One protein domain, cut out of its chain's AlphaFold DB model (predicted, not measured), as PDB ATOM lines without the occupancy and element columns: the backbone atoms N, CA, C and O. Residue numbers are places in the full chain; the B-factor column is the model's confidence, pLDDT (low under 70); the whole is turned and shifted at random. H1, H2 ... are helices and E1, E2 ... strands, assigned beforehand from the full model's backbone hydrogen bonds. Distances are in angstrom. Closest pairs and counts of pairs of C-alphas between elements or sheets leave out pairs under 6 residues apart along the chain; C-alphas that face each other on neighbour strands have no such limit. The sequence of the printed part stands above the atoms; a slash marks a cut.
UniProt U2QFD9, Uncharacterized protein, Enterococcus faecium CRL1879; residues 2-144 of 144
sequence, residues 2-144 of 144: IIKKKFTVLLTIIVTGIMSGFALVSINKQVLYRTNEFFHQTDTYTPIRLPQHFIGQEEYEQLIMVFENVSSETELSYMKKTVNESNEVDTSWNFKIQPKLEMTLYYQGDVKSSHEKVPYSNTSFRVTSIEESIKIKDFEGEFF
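This is residues 2 to 144 of the 144 residues of an uncharacterized protein of Enterococcus faecium CRL1879 (UniProt U2QFD9). Look for a twisted sheet of four strands with one very long helix, H1, running over one face and on beyond it as an arm, whose residues 2 to 23 stick out free. Near the end of the sheet where E1 begins and E2 ends, the short H3 stands on the opposite face, and H2 sits beyond the sheet, close to H3. The printed part has 143 residues with three named helices and four named strands, in the order H1 H2 E1 E2 E3 E4 H3; the sheet, in the order E1 E2 E4 E3, is mixed, and so is the class, helices and strands. The whole is only just extended, close to loose, with a radius of gyration of the C-alphas of 21.9 A and spans of 83 by 29 by 26 A; without the free arm the body spans 54 by 29 by 26 A.

Start with the hairpin of E1, residues 79 to 90, and E2, residues 96 to 107: they are antiparallel at 163 degrees, with N 84 and O 102 2.8 A apart, within hydrogen-bond range. E1 bends by 51 degrees at residue 87. On the other side of E2 find E4, residues 123 to 129, parallel to it at 24 degrees, with N 126 and O 103 at 2.8 A. E3, residues 114 to 117, is an edge strand and forms an antiparallel hairpin with E4, with N 116 and O 125 at 2.8 A. H1, residues 2 to 44, is on the sheet at a height of 9.6 A, over E1 and E2; on the local plane it stands at 30.0 degrees to E2, only just slantwise. Its closest C-alphas to E4 are those of Leu 32 and Thr 123, 6.5 A. H3, residues 130 to 135, is on the opposite face, over E2, and stands up from the sheet at 55 degrees; the closest C-alphas of E2 and H3 are those of Tyr 106 and Ile 130, 5.0 A apart. H2, residues 57 to 74, is not on the sheet; it is close to H3 but not clearly touching, with C-alphas of Gln 57 and Ile 134 closest at 7.3 A. Each O i to N i+4 pair is within hydrogen-bond range in H2 and H3, and 37 of 39 in H1.

Find C-alpha 79 at (11.068, -33.709, 23.082), where E1 begins; it is 32.6 A long, E2 34.5 A and E4 20.2 A. H1 begins at C-alpha 2, (-45.659, -66.963, 36.161), and runs 64.0 A; H2 runs 25.6 A. H3 ends at C-alpha 135, (15.818, -41.955, 36.439).

The C-alphas of Ile 2 and Glu 73 are the two farthest apart, 83.0 A. The printed part has no cut; the link from H1 to H2, residues 45 to 56, is long. Mean pLDDT of the printed part is 80.0, with residues 2 to 5, 35, 38 to 52 and 91 to 95 under 70.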
ATOM      1  N   ILE A   2     -46.674 -67.648  35.328       60.56
ATOM      2  CA  ILE A   2     -45.659 -66.963  36.161       60.56
ATOM      3  C   ILE A   2     -44.225 -67.485  35.933       60.56
ATOM      4  O   ILE A   2     -43.306 -66.683  35.809       60.56
ATOM      5  N   ILE A   3     -44.029 -68.804  35.806       62.91
ATOM      6  CA  ILE A   3     -42.701 -69.414  35.578       62.91
ATOM      7  C   ILE A   3     -42.111 -68.992  34.221       62.91
ATOM      8  O   ILE A   3     -40.957 -68.581  34.167       62.91
ATOM      9  N   LYS A   4     -42.919 -68.992  33.147       64.62
ATOM     10  CA  LYS A   4     -42.495 -68.489  31.827       64.62
ATOM     11  C   LYS A   4     -42.089 -67.012  31.892       64.62
ATOM     12  O   LYS A   4     -41.042 -66.661  31.375       64.62
ATOM     13  N   LYS A   5     -42.859 -66.169  32.596       67.50
ATOM     14  CA  LYS A   5     -42.562 -64.732  32.746       67.50
ATOM     15  C   LYS A   5     -41.267 -64.482  33.539       67.50
ATOM     16  O   LYS A   5     -40.476 -63.638  33.139       67.50
ATOM     17  N   LYS A   6     -41.015 -65.246  34.612       73.12
ATOM     18  CA  LYS A   6     -39.756 -65.188  35.383       73.12
ATOM     19  C   LYS A   6     -38.549 -65.666  34.566       73.12
ATOM     20  O   LYS A   6     -37.491 -65.054  34.647       73.12
ATOM     21  N   PHE A   7     -38.722 -66.705  33.748       80.31
ATOM     22  CA  PHE A   7     -37.681 -67.203  32.848       80.31
ATOM     23  C   PHE A   7     -37.338 -66.196  31.743       80.31
ATOM     24  O   PHE A   7     -36.165 -65.946  31.495       80.31
ATOM     25  N   THR A   8     -38.340 -65.558  31.128       77.69
ATOM     26  CA  THR A   8     -38.106 -64.510  30.123       77.69
ATOM     27  C   THR A   8     -37.357 -63.320  30.718       77.69
ATOM     28  O   THR A   8     -36.406 -62.856  30.107       77.69
ATOM     29  N   VAL A   9     -37.716 -62.870  31.929       82.38
ATOM     30  CA  VAL A   9     -37.001 -61.777  32.616       82.38
ATOM     31  C   VAL A   9     -35.545 -62.155  32.909       82.38
ATOM     32  O   VAL A   9     -34.649 -61.361  32.638       82.38
ATOM     33  N   LEU A  10     -35.295 -63.372  33.404       85.69
ATOM     34  CA  LEU A  10     -33.937 -63.867  33.644       85.69
ATOM     35  C   LEU A  10     -33.118 -63.912  32.344       85.69
ATOM     36  O   LEU A  10     -31.980 -63.453  32.314       85.69
ATOM     37  N   LEU A  11     -33.714 -64.411  31.259       85.62
ATOM     38  CA  LEU A  11     -33.075 -64.477  29.947       85.62
ATOM     39  C   LEU A  11     -32.736 -63.077  29.416       85.62
ATOM     40  O   LEU A  11     -31.635 -62.872  28.915       85.62
ATOM     41  N   THR A  12     -33.642 -62.105  29.561       84.19
ATOM     42  CA  THR A  12     -33.387 -60.716  29.157       84.19
ATOM     43  C   THR A  12     -32.214 -60.120  29.928       84.19
ATOM     44  O   THR A  12     -31.335 -59.535  29.307       84.19
ATOM     45  N   ILE A  13     -32.138 -60.326  31.248       86.19
ATOM     46  CA  ILE A  13     -31.016 -59.841  32.070       86.19
ATOM     47  C   ILE A  13     -29.687 -60.438  31.589       86.19
ATOM     48  O   ILE A  13     -28.709 -59.709  31.433       86.19
ATOM     49  N   ILE A  14     -29.658 -61.745  31.303       85.12
ATOM     50  CA  ILE A  14     -28.456 -62.428  30.807       85.12
ATOM     51  C   ILE A  14     -28.039 -61.864  29.443       85.12
ATOM     52  O   ILE A  14     -26.876 -61.513  29.253       85.12
ATOM     53  N   VAL A  15     -28.980 -61.724  28.505       83.25
ATOM     54  CA  VAL A  15     -28.698 -61.207  27.157       83.25
ATOM     55  C   VAL A  15     -28.216 -59.755  27.208       83.25
ATOM     56  O   VAL A  15     -27.224 -59.425  26.562       83.25
ATOM     57  N   THR A  16     -28.852 -58.892  28.005       82.62
ATOM     58  CA  THR A  16     -28.408 -57.500  28.185       82.62
ATOM     59  C   THR A  16     -27.017 -57.438  28.820       82.62
ATOM     60  O   THR A  16     -26.178 -56.666  28.359       82.62
ATOM     61  N   GLY A  17     -26.735 -58.290  29.812       78.38
ATOM     62  CA  GLY A  17     -25.407 -58.409  30.417       78.38
ATOM     63  C   GLY A  17     -24.336 -58.781  29.391       78.38
ATOM     64  O   GLY A  17     -23.329 -58.083  29.271       78.38
ATOM     65  N   ILE A  18     -24.590 -59.807  28.574       78.19
ATOM     66  CA  ILE A  18     -23.674 -60.252  27.512       78.19
ATOM     67  C   ILE A  18     -23.448 -59.139  26.475       78.19
ATOM     68  O   ILE A  18     -22.302 -58.827  26.148       78.19
ATOM     69  N   MET A  19     -24.517 -58.493  25.997       77.50
ATOM     70  CA  MET A  19     -24.424 -57.402  25.016       77.50
ATOM     71  C   MET A  19     -23.650 -56.196  25.557       77.50
ATOM     72  O   MET A  19     -22.831 -55.624  24.838       77.50
ATOM     73  N   SER A  20     -23.858 -55.832  26.826       74.06
ATOM     74  CA  SER A  20     -23.114 -54.741  27.468       74.06
ATOM     75  C   SER A  20     -21.618 -55.060  27.597       74.06
ATOM     76  O   SER A  20     -20.781 -54.205  27.314       74.06
ATOM     77  N   GLY A  21     -21.269 -56.315  27.905       71.00
ATOM     78  CA  GLY A  21     -19.885 -56.790  27.915       71.00
ATOM     79  C   GLY A  21     -19.210 -56.691  26.544       71.00
ATOM     80  O   GLY A  21     -18.092 -56.182  26.445       71.00
ATOM     81  N   PHE A  22     -19.891 -57.114  25.471       72.62
ATOM     82  CA  PHE A  22     -19.375 -56.967  24.103       72.62
ATOM     83  C   PHE A  22     -19.225 -55.501  23.685       72.62
ATOM     84  O   PHE A  22     -18.229 -55.150  23.052       72.62
ATOM     85  N   ALA A  23     -20.170 -54.636  24.066       72.50
ATOM     86  CA  ALA A  23     -20.100 -53.206  23.778       72.50
ATOM     87  C   ALA A  23     -18.861 -52.558  24.419       72.50
ATOM     88  O   ALA A  23     -18.118 -51.864  23.730       72.50
ATOM     89  N   LEU A  24     -18.579 -52.846  25.695       73.06
ATOM     90  CA  LEU A  24     -17.399 -52.319  26.394       73.06
ATOM     91  C   LEU A  24     -16.080 -52.752  25.739       73.06
ATOM     92  O   LEU A  24     -15.168 -51.942  25.589       73.06
ATOM     93  N   VAL A  25     -15.977 -54.012  25.300       72.06
ATOM     94  CA  VAL A  25     -14.776 -54.509  24.603       72.06
ATOM     95  C   VAL A  25     -14.578 -53.811  23.259       72.06
ATOM     96  O   VAL A  25     -13.453 -53.445  22.920       72.06
ATOM     97  N   SER A  26     -15.656 -53.614  22.502       72.31
ATOM     98  CA  SER A  26     -15.608 -52.909  21.219       72.31
ATOM     99  C   SER A  26     -15.231 -51.435  21.387       72.31
ATOM    100  O   SER A  26     -14.411 -50.940  20.617       72.31
ATOM    101  N   ILE A  27     -15.755 -50.758  22.419       75.19
ATOM    102  CA  ILE A  27     -15.386 -49.374  22.754       75.19
ATOM    103  C   ILE A  27     -13.894 -49.288  23.089       75.19
ATOM    104  O   ILE A  27     -13.209 -48.457  22.504       75.19
ATOM    105  N   ASN A  28     -13.367 -50.175  23.942       73.00
ATOM    106  CA  ASN A  28     -11.940 -50.187  24.287       73.00
ATOM    107  C   ASN A  28     -11.059 -50.326  23.029       73.00
ATOM    108  O   ASN A  28     -10.158 -49.522  22.809       73.00
ATOM    109  N   LYS A  29     -11.380 -51.276  22.135       73.88
ATOM    110  CA  LYS A  29     -10.647 -51.443  20.866       73.88
ATOM    111  C   LYS A  29     -10.703 -50.198  19.979       73.88
ATOM    112  O   LYS A  29      -9.689 -49.820  19.402       73.88
ATOM    113  N   GLN A  30     -11.872 -49.571  19.858       77.38
ATOM    114  CA  GLN A  30     -12.047 -48.384  19.020       77.38
ATOM    115  C   GLN A  30     -11.328 -47.158  19.592       77.38
ATOM    116  O   GLN A  30     -10.728 -46.396  18.835       77.38
ATOM    117  N   VAL A  31     -11.379 -46.972  20.913       74.69
ATOM    118  CA  VAL A  31     -10.657 -45.907  21.616       74.69
ATOM    119  C   VAL A  31      -9.156 -46.103  21.451       74.69
ATOM    120  O   VAL A  31      -8.480 -45.152  21.074       74.69
ATOM    121  N   LEU A  32      -8.650 -47.326  21.632       72.94
ATOM    122  CA  LEU A  32      -7.234 -47.643  21.451       72.94
ATOM    123  C   LEU A  32      -6.774 -47.357  20.015       72.94
ATOM    124  O   LEU A  32      -5.786 -46.658  19.824       72.94
ATOM    125  N   TYR A  33      -7.536 -47.806  19.013       75.62
ATOM    126  CA  TYR A  33      -7.240 -47.544  17.602       75.62
ATOM    127  C   TYR A  33      -7.183 -46.042  17.281       75.62
ATOM    128  O   TYR A  33      -6.195 -45.566  16.733       75.62
ATOM    129  N   ARG A  34      -8.216 -45.276  17.659       73.38
ATOM    130  CA  ARG A  34      -8.275 -43.829  17.379       73.38
ATOM    131  C   ARG A  34      -7.197 -43.047  18.106       73.38
ATOM    132  O   ARG A  34      -6.683 -42.070  17.576       73.38
ATOM    133  N   THR A  35      -6.901 -43.460  19.329       69.50
ATOM    134  CA  THR A  35      -5.869 -42.838  20.144       69.50
ATOM    135  C   THR A  35      -4.493 -43.055  19.517       69.50
ATOM    136  O   THR A  35      -3.733 -42.100  19.395       69.50
ATOM    137  N   ASN A  36      -4.218 -44.269  19.034       71.31
ATOM    138  CA  ASN A  36      -2.986 -44.558  18.308       71.31
ATOM    139  C   ASN A  36      -2.897 -43.751  17.000       71.31
ATOM    140  O   ASN A  36      -1.893 -43.095  16.741       71.31
ATOM    141  N   GLU A  37      -3.974 -43.716  16.204       71.81
ATOM    142  CA  GLU A  37      -4.015 -42.919  14.968       71.81
ATOM    143  C   GLU A  37      -3.794 -41.422  15.215       71.81
ATOM    144  O   GLU A  37      -3.034 -40.789  14.484       71.81
ATOM    145  N   PHE A  38      -4.436 -40.845  16.234       67.62
ATOM    146  CA  PHE A  38      -4.270 -39.431  16.574       67.62
ATOM    147  C   PHE A  38      -2.822 -39.115  16.956       67.62
ATOM    148  O   PHE A  38      -2.274 -38.109  16.510       67.62
ATOM    149  N   PHE A  39      -2.181 -39.992  17.728       67.69
ATOM    150  CA  PHE A  39      -0.780 -39.816  18.097       67.69
ATOM    151  C   PHE A  39       0.155 -39.973  16.902       67.69
ATOM    152  O   PHE A  39       1.054 -39.156  16.735       67.69
ATOM    153  N   HIS A  40      -0.103 -40.911  15.996       66.88
ATOM    154  CA  HIS A  40       0.674 -41.015  14.762       66.88
ATOM    155  C   HIS A  40       0.493 -39.823  13.816       66.88
ATOM    156  O   HIS A  40       1.414 -39.468  13.088       66.88
ATOM    157  N   GLN A  41      -0.651 -39.137  13.836       59.47
ATOM    158  CA  GLN A  41      -0.807 -37.890  13.078       59.47
ATOM    159  C   GLN A  41       0.079 -36.760  13.620       59.47
ATOM    160  O   GLN A  41       0.482 -35.885  12.849       59.47
ATOM    161  N   THR A  42       0.455 -36.794  14.902       56.59
ATOM    162  CA  THR A  42       1.449 -35.855  15.453       56.59
ATOM    163  C   THR A  42       2.867 -36.114  14.930       56.59
ATOM    164  O   THR A  42       3.699 -35.214  14.984       56.59
ATOM    165  N   ASP A  43       3.112 -37.256  14.274       57.22
ATOM    166  CA  ASP A  43       4.378 -37.562  13.591       57.22
ATOM    167  C   ASP A  43       4.566 -36.771  12.275       57.22
ATOM    168  O   ASP A  43       5.566 -36.968  11.576       57.22
ATOM    169  N   THR A  44       3.603 -35.909  11.907       51.66
ATOM    170  CA  THR A  44       3.628 -35.074  10.687       51.66
ATOM    171  C   THR A  44       4.452 -33.786  10.845       51.66
ATOM    172  O   THR A  44       4.821 -33.175   9.844       51.66
ATOM    173  N   TYR A  45       4.776 -33.360  12.071       53.06
ATOM    174  CA  TYR A  45       5.850 -32.374  12.280       53.06
ATOM    175  C   TYR A  45       7.170 -33.023  11.882       53.06
ATOM    176  O   TYR A  45       7.297 -34.203  12.143       53.06
ATOM    177  N   THR A  46       8.107 -32.317  11.235       55.28
ATOM    178  CA  THR A  46       9.377 -32.889  10.742       55.28
ATOM    179  C   THR A  46      10.383 -33.040  11.887       55.28
ATOM    180  O   THR A  46      11.056 -32.060  12.205       55.28
ATOM    181  N   PRO A  47      10.533 -34.220  12.510       58.03
ATOM    182  CA  PRO A  47      11.385 -34.384  13.671       58.03
ATOM    183  C   PRO A  47      12.639 -35.166  13.283       58.03
ATOM    184  O   PRO A  47      12.657 -35.920  12.300       58.03
ATOM    185  N   ILE A  48      13.705 -35.042  14.063       59.16
ATOM    186  CA  ILE A  48      14.851 -35.934  13.897       59.16
ATOM    187  C   ILE A  48      14.462 -37.295  14.479       59.16
ATOM    188  O   ILE A  48      14.760 -37.605  15.627       59.16
ATOM    189  N   ARG A  49      13.800 -38.131  13.672       61.00
ATOM    190  CA  ARG A  49      13.482 -39.514  14.044       61.00
ATOM    191  C   ARG A  49      14.784 -40.302  14.160       61.00
ATOM    192  O   ARG A  49      15.287 -40.823  13.166       61.00
ATOM    193  N   LEU A  50      15.333 -40.368  15.368       62.22
ATOM    194  CA  LEU A  50      16.417 -41.274  15.723       62.22
ATOM    195  C   LEU A  50      15.796 -42.546  16.308       62.22
ATOM    196  O   LEU A  50      15.488 -42.564  17.499       62.22
ATOM    197  N   PRO A  51      15.581 -43.614  15.517       55.62
ATOM    198  CA  PRO A  51      15.301 -44.925  16.078       55.62
ATOM    199  C   PRO A  51      16.604 -45.436  16.693       55.62
ATOM    200  O   PRO A  51      17.398 -46.106  16.030       55.62
ATOM    201  N   GLN A  52      16.869 -45.048  17.935       64.38
ATOM    202  CA  GLN A  52      18.090 -45.420  18.623       64.38
ATOM    203  C   GLN A  52      17.745 -46.272  19.836       64.38
ATOM    204  O   GLN A  52      17.053 -45.834  20.750       64.38
ATOM    205  N   HIS A  53      18.216 -47.515  19.787       70.94
ATOM    206  CA  HIS A  53      18.211 -48.419  20.923       70.94
ATOM    207  C   HIS A  53      19.446 -48.110  21.764       70.94
ATOM    208  O   HIS A  53      20.563 -48.195  21.244       70.94
ATOM    209  N   PHE A  54      19.260 -47.738  23.027       77.00
ATOM    210  CA  PHE A  54      20.378 -47.420  23.918       77.00
ATOM    211  C   PHE A  54      20.654 -48.613  24.820       77.00
ATOM    212  O   PHE A  54      19.791 -49.056  25.577       77.00
ATOM    213  N   ILE A  55      21.881 -49.128  24.766       71.44
ATOM    214  CA  ILE A  55      22.280 -50.286  25.575       71.44
ATOM    215  C   ILE A  55      22.747 -49.817  26.964       71.44
ATOM    216  O   ILE A  55      22.620 -50.554  27.945       71.44
ATOM    217  N   GLY A  56      23.246 -48.577  27.069       80.31
ATOM    218  CA  GLY A  56      23.736 -47.980  28.311       80.31
ATOM    219  C   GLY A  56      23.173 -46.588  28.611       80.31
ATOM    220  O   GLY A  56      22.921 -45.789  27.714       80.31
ATOM    221  N   GLN A  57      23.047 -46.279  29.906       89.00
ATOM    222  CA  GLN A  57      22.634 -44.955  30.396       89.00
ATOM    223  C   GLN A  57      23.590 -43.845  29.932       89.00
ATOM    224  O   GLN A  57      23.141 -42.763  29.577       89.00
ATOM    225  N   GLU A  58      24.896 -44.123  29.900       90.94
ATOM    226  CA  GLU A  58      25.919 -43.155  29.492       90.94
ATOM    227  C   GLU A  58      25.736 -42.700  28.035       90.94
ATOM    228  O   GLU A  58      25.823 -41.511  27.745       90.94
ATOM    229  N   GLU A  59      25.413 -43.623  27.124       88.94
ATOM    230  CA  GLU A  59      25.148 -43.307  25.712       88.94
ATOM    231  C   GLU A  59      23.919 -42.401  25.565       88.94
ATOM    232  O   GLU A  59      23.923 -41.453  24.777       88.94
ATOM    233  N   TYR A  60      22.876 -42.669  26.355       90.81
ATOM    234  CA  TYR A  60      21.666 -41.855  26.383       90.81
ATOM    235  C   TYR A  60      21.946 -40.449  26.924       90.81
ATOM    236  O   TYR A  60      21.582 -39.460  26.296       90.81
ATOM    237  N   GLU A  61      22.649 -40.341  28.053       92.06
ATOM    238  CA  GLU A  61      23.032 -39.054  28.646       92.06
ATOM    239  C   GLU A  61      23.912 -38.222  27.706       92.06
ATOM    240  O   GLU A  61      23.725 -37.010  27.606       92.06
ATOM    241  N   GLN A  62      24.825 -38.859  26.964       92.31
ATOM    242  CA  GLN A  62      25.625 -38.186  25.939       92.31
ATOM    243  C   GLN A  62      24.759 -37.594  24.825       92.31
ATOM    244  O   GLN A  62      24.988 -36.449  24.433       92.31
ATOM    245  N   LEU A  63      23.748 -38.324  24.344       90.56
ATOM    246  CA  LEU A  63      22.815 -37.786  23.356       90.56
ATOM    247  C   LEU A  63      22.008 -36.611  23.921       90.56
ATOM    248  O   LEU A  63      21.896 -35.579  23.259       90.56
ATOM    249  N   ILE A  64      21.487 -36.740  25.144       92.25
ATOM    250  CA  ILE A  64      20.753 -35.656  25.805       92.25
ATOM    251  C   ILE A  64      21.634 -34.410  25.934       92.25
ATOM    252  O   ILE A  64      21.189 -33.327  25.576       92.25
ATOM    253  N   MET A  65      22.904 -34.544  26.330       93.56
ATOM    254  CA  MET A  65      23.836 -33.408  26.369       93.56
ATOM    255  C   MET A  65      24.015 -32.736  25.002       93.56
ATOM    256  O   MET A  65      24.108 -31.512  24.932       93.56
ATOM    257  N   VAL A  66      24.064 -33.505  23.908       92.19
ATOM    258  CA  VAL A  66      24.123 -32.934  22.552       92.19
ATOM    259  C   VAL A  66      22.858 -32.129  22.254       92.19
ATOM    260  O   VAL A  66      22.966 -31.010  21.752       92.19
ATOM    261  N   PHE A  67      21.678 -32.649  22.596       91.25
ATOM    262  CA  PHE A  67      20.421 -31.926  22.407       91.25
ATOM    263  C   PHE A  67      20.305 -30.680  23.283       91.25
ATOM    264  O   PHE A  67      19.897 -29.643  22.773       91.25
ATOM    265  N   GLU A  68      20.732 -30.732  24.545       92.00
ATOM    266  CA  GLU A  68      20.786 -29.556  25.423       92.00
ATOM    267  C   GLU A  68      21.699 -28.467  24.851       92.00
ATOM    268  O   GLU A  68      21.310 -27.301  24.784       92.00
ATOM    269  N   ASN A  69      22.889 -28.840  24.370       93.81
ATOM    270  CA  ASN A  69      23.825 -27.887  23.778       93.81
ATOM    271  C   ASN A  69      23.236 -27.240  22.519       93.81
ATOM    272  O   ASN A  69      23.174 -26.015  22.434       93.81
ATOM    273  N   VAL A  70      22.734 -28.046  21.576       90.38
ATOM    274  CA  VAL A  70      22.109 -27.537  20.344       90.38
ATOM    275  C   VAL A  70      20.896 -26.665  20.668       90.38
ATOM    276  O   VAL A  70      20.742 -25.593  20.087       90.38
ATOM    277  N   SER A  71      20.058 -27.088  21.614       89.56
ATOM    278  CA  SER A  71      18.895 -26.329  22.069       89.56
ATOM    279  C   SER A  71      19.293 -24.966  22.633       89.56
ATOM    280  O   SER A  71      18.712 -23.950  22.257       89.56
ATOM    281  N   SER A  72      20.342 -24.917  23.457       90.81
ATOM    282  CA  SER A  72      20.845 -23.669  24.039       90.81
ATOM    283  C   SER A  72      21.439 -22.705  23.005       90.81
ATOM    284  O   SER A  72      21.305 -21.493  23.156       90.81
ATOM    285  N   GLU A  73      22.064 -23.224  21.941       94.25
ATOM    286  CA  GLU A  73      22.665 -22.414  20.874       94.25
ATOM    287  C   GLU A  73      21.638 -21.919  19.848       94.25
ATOM    288  O   GLU A  73      21.817 -20.857  19.252       94.25
ATOM    289  N   THR A  74      20.580 -22.699  19.610       88.31
ATOM    290  CA  THR A  74      19.615 -22.459  18.524       88.31
ATOM    291  C   THR A  74      18.238 -22.000  18.999       88.31
ATOM    292  O   THR A  74      17.405 -21.656  18.165       88.31
ATOM    293  N   GLU A  75      17.987 -22.010  20.311       85.19
ATOM    294  CA  GLU A  75      16.670 -21.802  20.936       85.19
ATOM    295  C   GLU A  75      15.599 -22.820  20.484       85.19
ATOM    296  O   GLU A  75      14.401 -22.617  20.691       85.19
ATOM    297  N   LEU A  76      16.008 -23.937  19.870       84.25
ATOM    298  CA  LEU A  76      15.107 -25.014  19.467       84.25
ATOM    299  C   LEU A  76      14.881 -25.976  20.634       84.25
ATOM    300  O   LEU A  76      15.817 -26.592  21.140       84.25
ATOM    301  N   SER A  77      13.631 -26.134  21.058       85.38
ATOM    302  CA  SER A  77      13.250 -27.154  22.037       85.38
ATOM    303  C   SER A  77      13.209 -28.535  21.394       85.38
ATOM    304  O   SER A  77      12.759 -28.650  20.253       85.38
ATOM    305  N   TYR A  78      13.548 -29.569  22.158       87.00
ATOM    306  CA  TYR A  78      13.361 -30.958  21.752       87.00
ATOM    307  C   TYR A  78      12.425 -31.696  22.717       87.00
ATOM    308  O   TYR A  78      12.235 -31.301  23.874       87.00
ATOM    309  N   MET A  79      11.827 -32.784  22.242       88.69
ATOM    310  CA  MET A  79      11.068 -33.709  23.082       88.69
ATOM    311  C   MET A  79      11.377 -35.159  22.723       88.69
ATOM    312  O   MET A  79      11.816 -35.469  21.619       88.69
ATOM    313  N   LYS A  80      11.091 -36.070  23.648       89.75
ATOM    314  CA  LYS A  80      11.098 -37.509  23.401       89.75
ATOM    315  C   LYS A  80       9.689 -38.070  23.546       89.75
ATOM    316  O   LYS A  80       8.971 -37.744  24.487       89.75
ATOM    317  N   LYS A  81       9.308 -38.965  22.644       87.94
ATOM    318  CA  LYS A  81       8.058 -39.722  22.675       87.94
ATOM    319  C   LYS A  81       8.373 -41.204  22.830       87.94
ATOM    320  O   LYS A  81       9.126 -41.769  22.040       87.94
ATOM    321  N   THR A  82       7.719 -41.848  23.786       87.69
ATOM    322  CA  THR A  82       7.744 -43.306  23.944       87.69
ATOM    323  C   THR A  82       6.329 -43.846  23.813       87.69
ATOM    324  O   THR A  82       5.409 -43.355  24.470       87.69
ATOM    325  N   VAL A  83       6.158 -44.860  22.965       86.25
ATOM    326  CA  VAL A  83       4.891 -45.571  22.762       86.25
ATOM    327  C   VAL A  83       5.111 -47.034  23.128       86.25
ATOM    328  O   VAL A  83       5.917 -47.719  22.504       86.25
ATOM    329  N   ASN A  84       4.411 -47.506  24.154       85.25
ATOM    330  CA  ASN A  84       4.463 -48.888  24.606       85.25
ATOM    331  C   ASN A  84       3.127 -49.577  24.315       85.25
ATOM    332  O   ASN A  84       2.136 -49.394  25.029       85.25
ATOM    333  N   GLU A  85       3.122 -50.377  23.252       82.62
ATOM    334  CA  GLU A  85       2.045 -51.301  22.915       82.62
ATOM    335  C   GLU A  85       2.303 -52.648  23.597       82.62
ATOM    336  O   GLU A  85       3.178 -53.418  23.202       82.62
ATOM    337  N   SER A  86       1.539 -52.946  24.645       81.50
ATOM    338  CA  SER A  86       1.689 -54.178  25.422       81.50
ATOM    339  C   SER A  86       0.334 -54.789  25.771       81.50
ATOM    340  O   SER A  86      -0.717 -54.378  25.278       81.50
ATOM    341  N   ASN A  87       0.345 -55.827  26.605       79.88
ATOM    342  CA  ASN A  87      -0.870 -56.417  27.144       79.88
ATOM    343  C   ASN A  87      -0.846 -56.349  28.669       79.88
ATOM    344  O   ASN A  87       0.171 -56.643  29.295       79.88
ATOM    345  N   GLU A  88      -1.989 -56.025  29.259       78.12
ATOM    346  CA  GLU A  88      -2.210 -56.127  30.696       78.12
ATOM    347  C   GLU A  88      -2.941 -57.430  31.017       78.12
ATOM    348  O   GLU A  88      -3.853 -57.849  30.292       78.12
ATOM    349  N   VAL A  89      -2.535 -58.073  32.110       73.94
ATOM    350  CA  VAL A  89      -3.206 -59.258  32.643       73.94
ATOM    351  C   VAL A  89      -4.128 -58.817  33.771       73.94
ATOM    352  O   VAL A  89      -3.666 -58.456  34.851       73.94
ATOM    353  N   ASP A  90      -5.436 -58.880  33.532       70.19
ATOM    354  CA  ASP A  90      -6.432 -58.740  34.591       70.19
ATOM    355  C   ASP A  90      -6.484 -60.054  35.388       70.19
ATOM    356  O   ASP A  90      -6.949 -61.078  34.882       70.19
ATOM    357  N   THR A  91      -5.945 -60.036  36.610       65.81
ATOM    358  CA  THR A  91      -5.863 -61.194  37.521       65.81
ATOM    359  C   THR A  91      -7.115 -61.384  38.381       65.81
ATOM    360  O   THR A  91      -7.118 -62.213  39.292       65.81
ATOM    361  N   SER A  92      -8.193 -60.637  38.115       69.56
ATOM    362  CA  SER A  92      -9.485 -60.851  38.768       69.56
ATOM    363  C   SER A  92     -10.116 -62.199  38.376       69.56
ATOM    364  O   SER A  92      -9.570 -62.966  37.583       69.56
ATOM    365  N   TRP A  93     -11.294 -62.512  38.939       52.94
ATOM    366  CA  TRP A  93     -12.010 -63.781  38.714       52.94
ATOM    367  C   TRP A  93     -12.099 -64.160  37.221       52.94
ATOM    368  O   TRP A  93     -12.006 -65.337  36.874       52.94
ATOM    369  N   ASN A  94     -12.236 -63.174  36.330       58.78
ATOM    370  CA  ASN A  94     -12.270 -63.376  34.885       58.78
ATOM    371  C   ASN A  94     -10.925 -63.018  34.252       58.78
ATOM    372  O   ASN A  94     -10.815 -61.969  33.615       58.78
ATOM    373  N   PHE A  95      -9.942 -63.916  34.395       64.75
ATOM    374  CA  PHE A  95      -8.637 -63.814  33.738       64.75
ATOM    375  C   PHE A  95      -8.791 -63.330  32.295       64.75
ATOM    376  O   PHE A  95      -9.409 -64.003  31.460       64.75
ATOM    377  N   LYS A  96      -8.245 -62.151  31.997       75.81
ATOM    378  CA  LYS A  96      -8.360 -61.562  30.665       75.81
ATOM    379  C   LYS A  96      -7.101 -60.799  30.300       75.81
ATOM    380  O   LYS A  96      -6.697 -59.871  30.993       75.81
ATOM    381  N   ILE A  97      -6.532 -61.172  29.160       75.00
ATOM    382  CA  ILE A  97      -5.467 -60.416  28.508       75.00
ATOM    383  C   ILE A  97      -6.141 -59.305  27.711       75.00
ATOM    384  O   ILE A  97      -6.986 -59.575  26.851       75.00
ATOM    385  N   GLN A  98      -5.817 -58.058  28.037       75.88
ATOM    386  CA  GLN A  98      -6.358 -56.895  27.346       75.88
ATOM    387  C   GLN A  98      -5.212 -56.074  26.754       75.88
ATOM    388  O   GLN A  98      -4.203 -55.887  27.434       75.88
ATOM    389  N   PRO A  99      -5.359 -55.564  25.519       76.56
ATOM    390  CA  PRO A  99      -4.362 -54.671  24.951       76.56
ATOM    391  C   PRO A  99      -4.256 -53.414  25.817       76.56
ATOM    392  O   PRO A  99      -5.267 -52.917  26.327       76.56
ATOM    393  N   LYS A 100      -3.030 -52.934  25.982       84.25
ATOM    394  CA  LYS A 100      -2.650 -51.764  26.764       84.25
ATOM    395  C   LYS A 100      -1.771 -50.878  25.887       84.25
ATOM    396  O   LYS A 100      -0.891 -51.374  25.188       84.25
ATOM    397  N   LEU A 101      -2.029 -49.578  25.920       85.19
ATOM    398  CA  LEU A 101      -1.268 -48.592  25.159       85.19
ATOM    399  C   LEU A 101      -0.829 -47.490  26.116       85.19
ATOM    400  O   LEU A 101      -1.672 -46.779  26.656       85.19
ATOM    401  N   GLU A 102       0.470 -47.355  26.345       88.69
ATOM    402  CA  GLU A 102       1.013 -46.277  27.173       88.69
ATOM    403  C   GLU A 102       1.830 -45.339  26.309       88.69
ATOM    404  O   GLU A 102       2.750 -45.765  25.614       88.69
ATOM    405  N   MET A 103       1.495 -44.058  26.360       88.75
ATOM    406  CA  MET A 103       2.215 -43.028  25.629       88.75
ATOM    407  C   MET A 103       2.781 -42.020  26.606       88.75
ATOM    408  O   MET A 103       2.047 -41.447  27.413       88.75
ATOM    409  N   THR A 104       4.089 -41.807  26.519       91.50
ATOM    410  CA  THR A 104       4.797 -40.840  27.353       91.50
ATOM    411  C   THR A 104       5.478 -39.800  26.482       91.50
ATOM    412  O   THR A 104       6.228 -40.143  25.570       91.50
ATOM    413  N   LEU A 105       5.210 -38.531  26.778       91.38
ATOM    414  CA  LEU A 105       5.919 -37.387  26.223       91.38
ATOM    415  C   LEU A 105       6.866 -36.832  27.286       91.38
ATOM    416  O   LEU A 105       6.449 -36.495  28.398       91.38
ATOM    417  N   TYR A 106       8.136 -36.749  26.925       92.69
ATOM    418  CA  TYR A 106       9.215 -36.220  27.735       92.69
ATOM    419  C   TYR A 106       9.658 -34.881  27.151       92.69
ATOM    420  O   TYR A 106      10.120 -34.831  26.012       92.69
ATOM    421  N   TYR A 107       9.517 -33.807  27.917       91.81
ATOM    422  CA  TYR A 107       9.919 -32.462  27.506       91.81
ATOM    423  C   TYR A 107      11.197 -32.021  28.227       91.81
ATOM    424  O   TYR A 107      11.486 -32.480  29.335       91.81
ATOM    425  N   GLN A 108      11.950 -31.129  27.592       90.12
ATOM    426  CA  GLN A 108      13.111 -30.466  28.179       90.12
ATOM    427  C   GLN A 108      12.705 -29.554  29.353       90.12
ATOM    428  O   GLN A 108      11.745 -28.787  29.247       90.12
ATOM    429  N   GLY A 109      13.468 -29.596  30.450       85.88
ATOM    430  CA  GLY A 109      13.329 -28.681  31.586       85.88
ATOM    431  C   GLY A 109      12.255 -29.059  32.614       85.88
ATOM    432  O   GLY A 109      11.794 -30.196  32.696       85.88
ATOM    433  N   ASP A 110      11.866 -28.083  33.445       84.62
ATOM    434  CA  ASP A 110      10.908 -28.303  34.535       84.62
ATOM    435  C   ASP A 110       9.474 -28.409  34.000       84.62
ATOM    436  O   ASP A 110       8.807 -27.421  33.679       84.62
ATOM    437  N   VAL A 111       9.008 -29.650  33.882       86.31
ATOM    438  CA  VAL A 111       7.714 -30.000  33.301       86.31
ATOM    439  C   VAL A 111       6.820 -30.540  34.402       86.31
ATOM    440  O   VAL A 111       7.133 -31.529  35.068       86.31
ATOM    441  N   LYS A 112       5.642 -29.931  34.564       88.25
ATOM    442  CA  LYS A 112       4.639 -30.435  35.501       88.25
ATOM    443  C   LYS A 112       4.158 -31.810  35.042       88.25
ATOM    444  O   LYS A 112       3.396 -31.914  34.083       88.25
ATOM    445  N   SER A 113       4.577 -32.849  35.760       88.44
ATOM    446  CA  SER A 113       4.191 -34.216  35.432       88.44
ATOM    447  C   SER A 113       2.671 -34.390  35.487       88.44
ATOM    448  O   SER A 113       2.012 -33.962  36.441       88.44
ATOM    449  N   SER A 114       2.114 -35.040  34.470       90.06
ATOM    450  CA  SER A 114       0.703 -35.412  34.416       90.06
ATOM    451  C   SER A 114       0.545 -36.848  33.954       90.06
ATOM    452  O   SER A 114       1.301 -37.335  33.115       90.06
ATOM    453  N   HIS A 115      -0.476 -37.515  34.481       91.38
ATOM    454  CA  HIS A 115      -0.868 -38.846  34.056       91.38
ATOM    455  C   HIS A 115      -2.383 -38.902  33.901       91.38
ATOM    456  O   HIS A 115      -3.113 -38.596  34.845       91.38
ATOM    457  N   GLU A 116      -2.847 -39.294  32.721       86.88
ATOM    458  CA  GLU A 116      -4.262 -39.389  32.396       86.88
ATOM    459  C   GLU A 116      -4.577 -40.775  31.838       86.88
ATOM    460  O   GLU A 116      -3.948 -41.245  30.891       86.88
ATOM    461  N   LYS A 117      -5.568 -41.443  32.431       86.19
ATOM    462  CA  LYS A 117      -6.102 -42.697  31.901       86.19
ATOM    463  C   LYS A 117      -7.302 -42.384  31.023       86.19
ATOM    464  O   LYS A 117      -8.270 -41.786  31.491       86.19
ATOM    465  N   VAL A 118      -7.265 -42.843  29.778       81.81
ATOM    466  CA  VAL A 118      -8.359 -42.625  28.835       81.81
ATOM    467  C   VAL A 118      -9.577 -43.446  29.274       81.81
ATOM    468  O   VAL A 118      -9.470 -44.673  29.418       81.81
ATOM    469  N   PRO A 119     -10.750 -42.815  29.479       75.69
ATOM    470  CA  PRO A 119     -11.951 -43.510  29.926       75.69
ATOM    471  C   PRO A 119     -12.303 -44.712  29.045       75.69
ATOM    472  O   PRO A 119     -12.190 -44.661  27.823       75.69
ATOM    473  N   TYR A 120     -12.776 -45.787  29.681       71.00
ATOM    474  CA  TYR A 120     -13.218 -47.020  29.011       71.00
ATOM    475  C   TYR A 120     -12.139 -47.743  28.187       71.00
ATOM    476  O   TYR A 120     -12.467 -48.591  27.356       71.00
ATOM    477  N   SER A 121     -10.861 -47.454  28.439       74.75
ATOM    478  CA  SER A 121      -9.742 -48.135  27.796       74.75
ATOM    479  C   SER A 121      -8.599 -48.412  28.772       74.75
ATOM    480  O   SER A 121      -8.543 -47.857  29.875       74.75
ATOM    481  N   ASN A 122      -7.668 -49.263  28.343       79.38
ATOM    482  CA  ASN A 122      -6.384 -49.454  29.023       79.38
ATOM    483  C   ASN A 122      -5.298 -48.591  28.375       79.38
ATOM    484  O   ASN A 122      -4.137 -48.986  28.296       79.38
ATOM    485  N   THR A 123      -5.696 -47.426  27.867       82.88
ATOM    486  CA  THR A 123      -4.783 -46.448  27.301       82.88
ATOM    487  C   THR A 123      -4.446 -45.397  28.347       82.88
ATOM    488  O   THR A 123      -5.334 -44.892  29.042       82.88
ATOM    489  N   SER A 124      -3.165 -45.075  28.473       87.75
ATOM    490  CA  SER A 124      -2.691 -44.044  29.383       87.75
ATOM    491  C   SER A 124      -1.761 -43.064  28.683       87.75
ATOM    492  O   SER A 124      -1.006 -43.412  27.775       87.75
ATOM    493  N   PHE A 125      -1.848 -41.821  29.134       88.06
ATOM    494  CA  PHE A 125      -1.023 -40.715  28.704       88.06
ATOM    495  C   PHE A 125      -0.207 -40.209  29.866       88.06
ATOM    496  O   PHE A 125      -0.720 -40.020  30.972       88.06
ATOM    497  N   ARG A 126       1.068 -39.959  29.612       91.69
ATOM    498  CA  ARG A 126       1.959 -39.343  30.572       91.69
ATOM    499  C   ARG A 126       2.715 -38.205  29.910       91.69
ATOM    500  O   ARG A 126       3.193 -38.334  28.791       91.69
ATOM    501  N   VAL A 127       2.836 -37.106  30.636       92.25
ATOM    502  CA  VAL A 127       3.742 -36.008  30.301       92.25
ATOM    503  C   VAL A 127       4.695 -35.849  31.469       92.25
ATOM    504  O   VAL A 127       4.261 -35.861  32.623       92.25
ATOM    505  N   THR A 128       5.991 -35.777  31.197       94.44
ATOM    506  CA  THR A 128       7.027 -35.626  32.225       94.44
ATOM    507  C   THR A 128       8.298 -35.017  31.627       94.44
ATOM    508  O   THR A 128       8.305 -34.641  30.456       94.44
ATOM    509  N   SER A 129       9.355 -34.868  32.426       94.12
ATOM    510  CA  SER A 129      10.627 -34.298  31.976       94.12
ATOM    511  C   SER A 129      11.610 -35.354  31.452       94.12
ATOM    512  O   SER A 129      11.541 -36.525  31.842       94.12
ATOM    513  N   ILE A 130      12.547 -34.950  30.587       92.81
ATOM    514  CA  ILE A 130      13.627 -35.813  30.070       92.81
ATOM    515  C   ILE A 130      14.469 -36.399  31.211       92.81
ATOM    516  O   ILE A 130      14.825 -37.575  31.169       92.81
ATOM    517  N   GLU A 131      14.716 -35.656  32.287       92.56
ATOM    518  CA  GLU A 131      15.461 -36.148  33.451       92.56
ATOM    519  C   GLU A 131      14.746 -37.320  34.127       92.56
ATOM    520  O   GLU A 131      15.389 -38.226  34.658       92.56
ATOM    521  N   GLU A 132      13.413 -37.341  34.099       93.56
ATOM    522  CA  GLU A 132      12.651 -38.463  34.634       93.56
ATOM    523  C   GLU A 132      12.852 -39.732  33.801       93.56
ATOM    524  O   GLU A 132      12.968 -40.813  34.378       93.56
ATOM    525  N   SER A 133      12.982 -39.608  32.471       92.12
ATOM    526  CA  SER A 133      13.298 -40.746  31.590       92.12
ATOM    527  C   SER A 133      14.618 -41.421  31.981       92.12
ATOM    528  O   SER A 133      14.691 -42.651  32.037       92.12
ATOM    529  N   ILE A 134      15.624 -40.626  32.373       91.00
ATOM    530  CA  ILE A 134      16.926 -41.119  32.840       91.00
ATOM    531  C   ILE A 134      16.759 -41.896  34.149       91.00
ATOM    532  O   ILE A 134      17.241 -43.023  34.274       91.00
ATOM    533  N   LYS A 135      16.027 -41.330  35.119       91.56
ATOM    534  CA  LYS A 135      15.818 -41.955  36.439       91.56
ATOM    535  C   LYS A 135      15.116 -43.305  36.348       91.56
ATOM    536  O   LYS A 135      15.501 -44.240  37.048       91.56
ATOM    537  N   ILE A 136      14.088 -43.404  35.503       91.50
ATOM    538  CA  ILE A 136      13.316 -44.643  35.332       91.50
ATOM    539  C   ILE A 136      13.943 -45.604  34.318       91.50
ATOM    540  O   ILE A 136      13.411 -46.695  34.118       91.50
ATOM    541  N   LYS A 137      15.078 -45.224  33.716       90.62
ATOM    542  CA  LYS A 137      15.787 -45.985  32.680       90.62
ATOM    543  C   LYS A 137      14.935 -46.272  31.444       90.62
ATOM    544  O   LYS A 137      15.094 -47.307  30.801       90.62
ATOM    545  N   ASP A 138      14.028 -45.358  31.119       89.69
ATOM    546  CA  ASP A 138      13.321 -45.381  29.847       89.69
ATOM    547  C   ASP A 138      14.188 -44.648  28.827       89.69
ATOM    548  O   ASP A 138      14.086 -43.432  28.668       89.69
ATOM    549  N   PHE A 139      15.100 -45.381  28.189       88.31
ATOM    550  CA  PHE A 139      16.028 -44.833  27.197       88.31
ATOM    551  C   PHE A 139      15.479 -44.933  25.772       88.31
ATOM    552  O   PHE A 139      15.773 -44.084  24.938       88.31
ATOM    553  N   GLU A 140      14.558 -45.861  25.525       84.81
ATOM    554  CA  GLU A 140      13.945 -46.088  24.215       84.81
ATOM    555  C   GLU A 140      12.926 -45.008  23.855       84.81
ATOM    556  O   GLU A 140      12.169 -44.542  24.709       84.81
ATOM    557  N   GLY A 141      12.870 -44.621  22.582       82.75
ATOM    558  CA  GLY A 141      11.856 -43.702  22.074       82.75
ATOM    559  C   GLY A 141      12.312 -42.925  20.847       82.75
ATOM    560  O   GLY A 141      13.434 -43.066  20.371       82.75
ATOM    561  N   GLU A 142      11.409 -42.098  20.340       83.75
ATOM    562  CA  GLU A 142      11.647 -41.207  19.209       83.75
ATOM    563  C   GLU A 142      11.877 -39.780  19.721       83.75
ATOM    564  O   GLU A 142      11.131 -39.307  20.578       83.75
ATOM    565  N   PHE A 143      12.880 -39.085  19.183       85.38
ATOM    566  CA  PHE A 143      13.144 -37.675  19.478       85.38
ATOM    567  C   PHE A 143      12.560 -36.758  18.395       85.38
ATOM    568  O   PHE A 143      12.454 -37.150  17.230       85.38
ATOM    569  N   PHE A 144      12.144 -35.560  18.802       78.81
ATOM    570  CA  PHE A 144      11.481 -34.556  17.971       78.81
ATOM    571  C   PHE A 144      12.074 -33.182  18.217       78.81
ATOM    572  O   PHE A 144      12.303 -32.863  19.408       78.81
TER     573      PHE A 144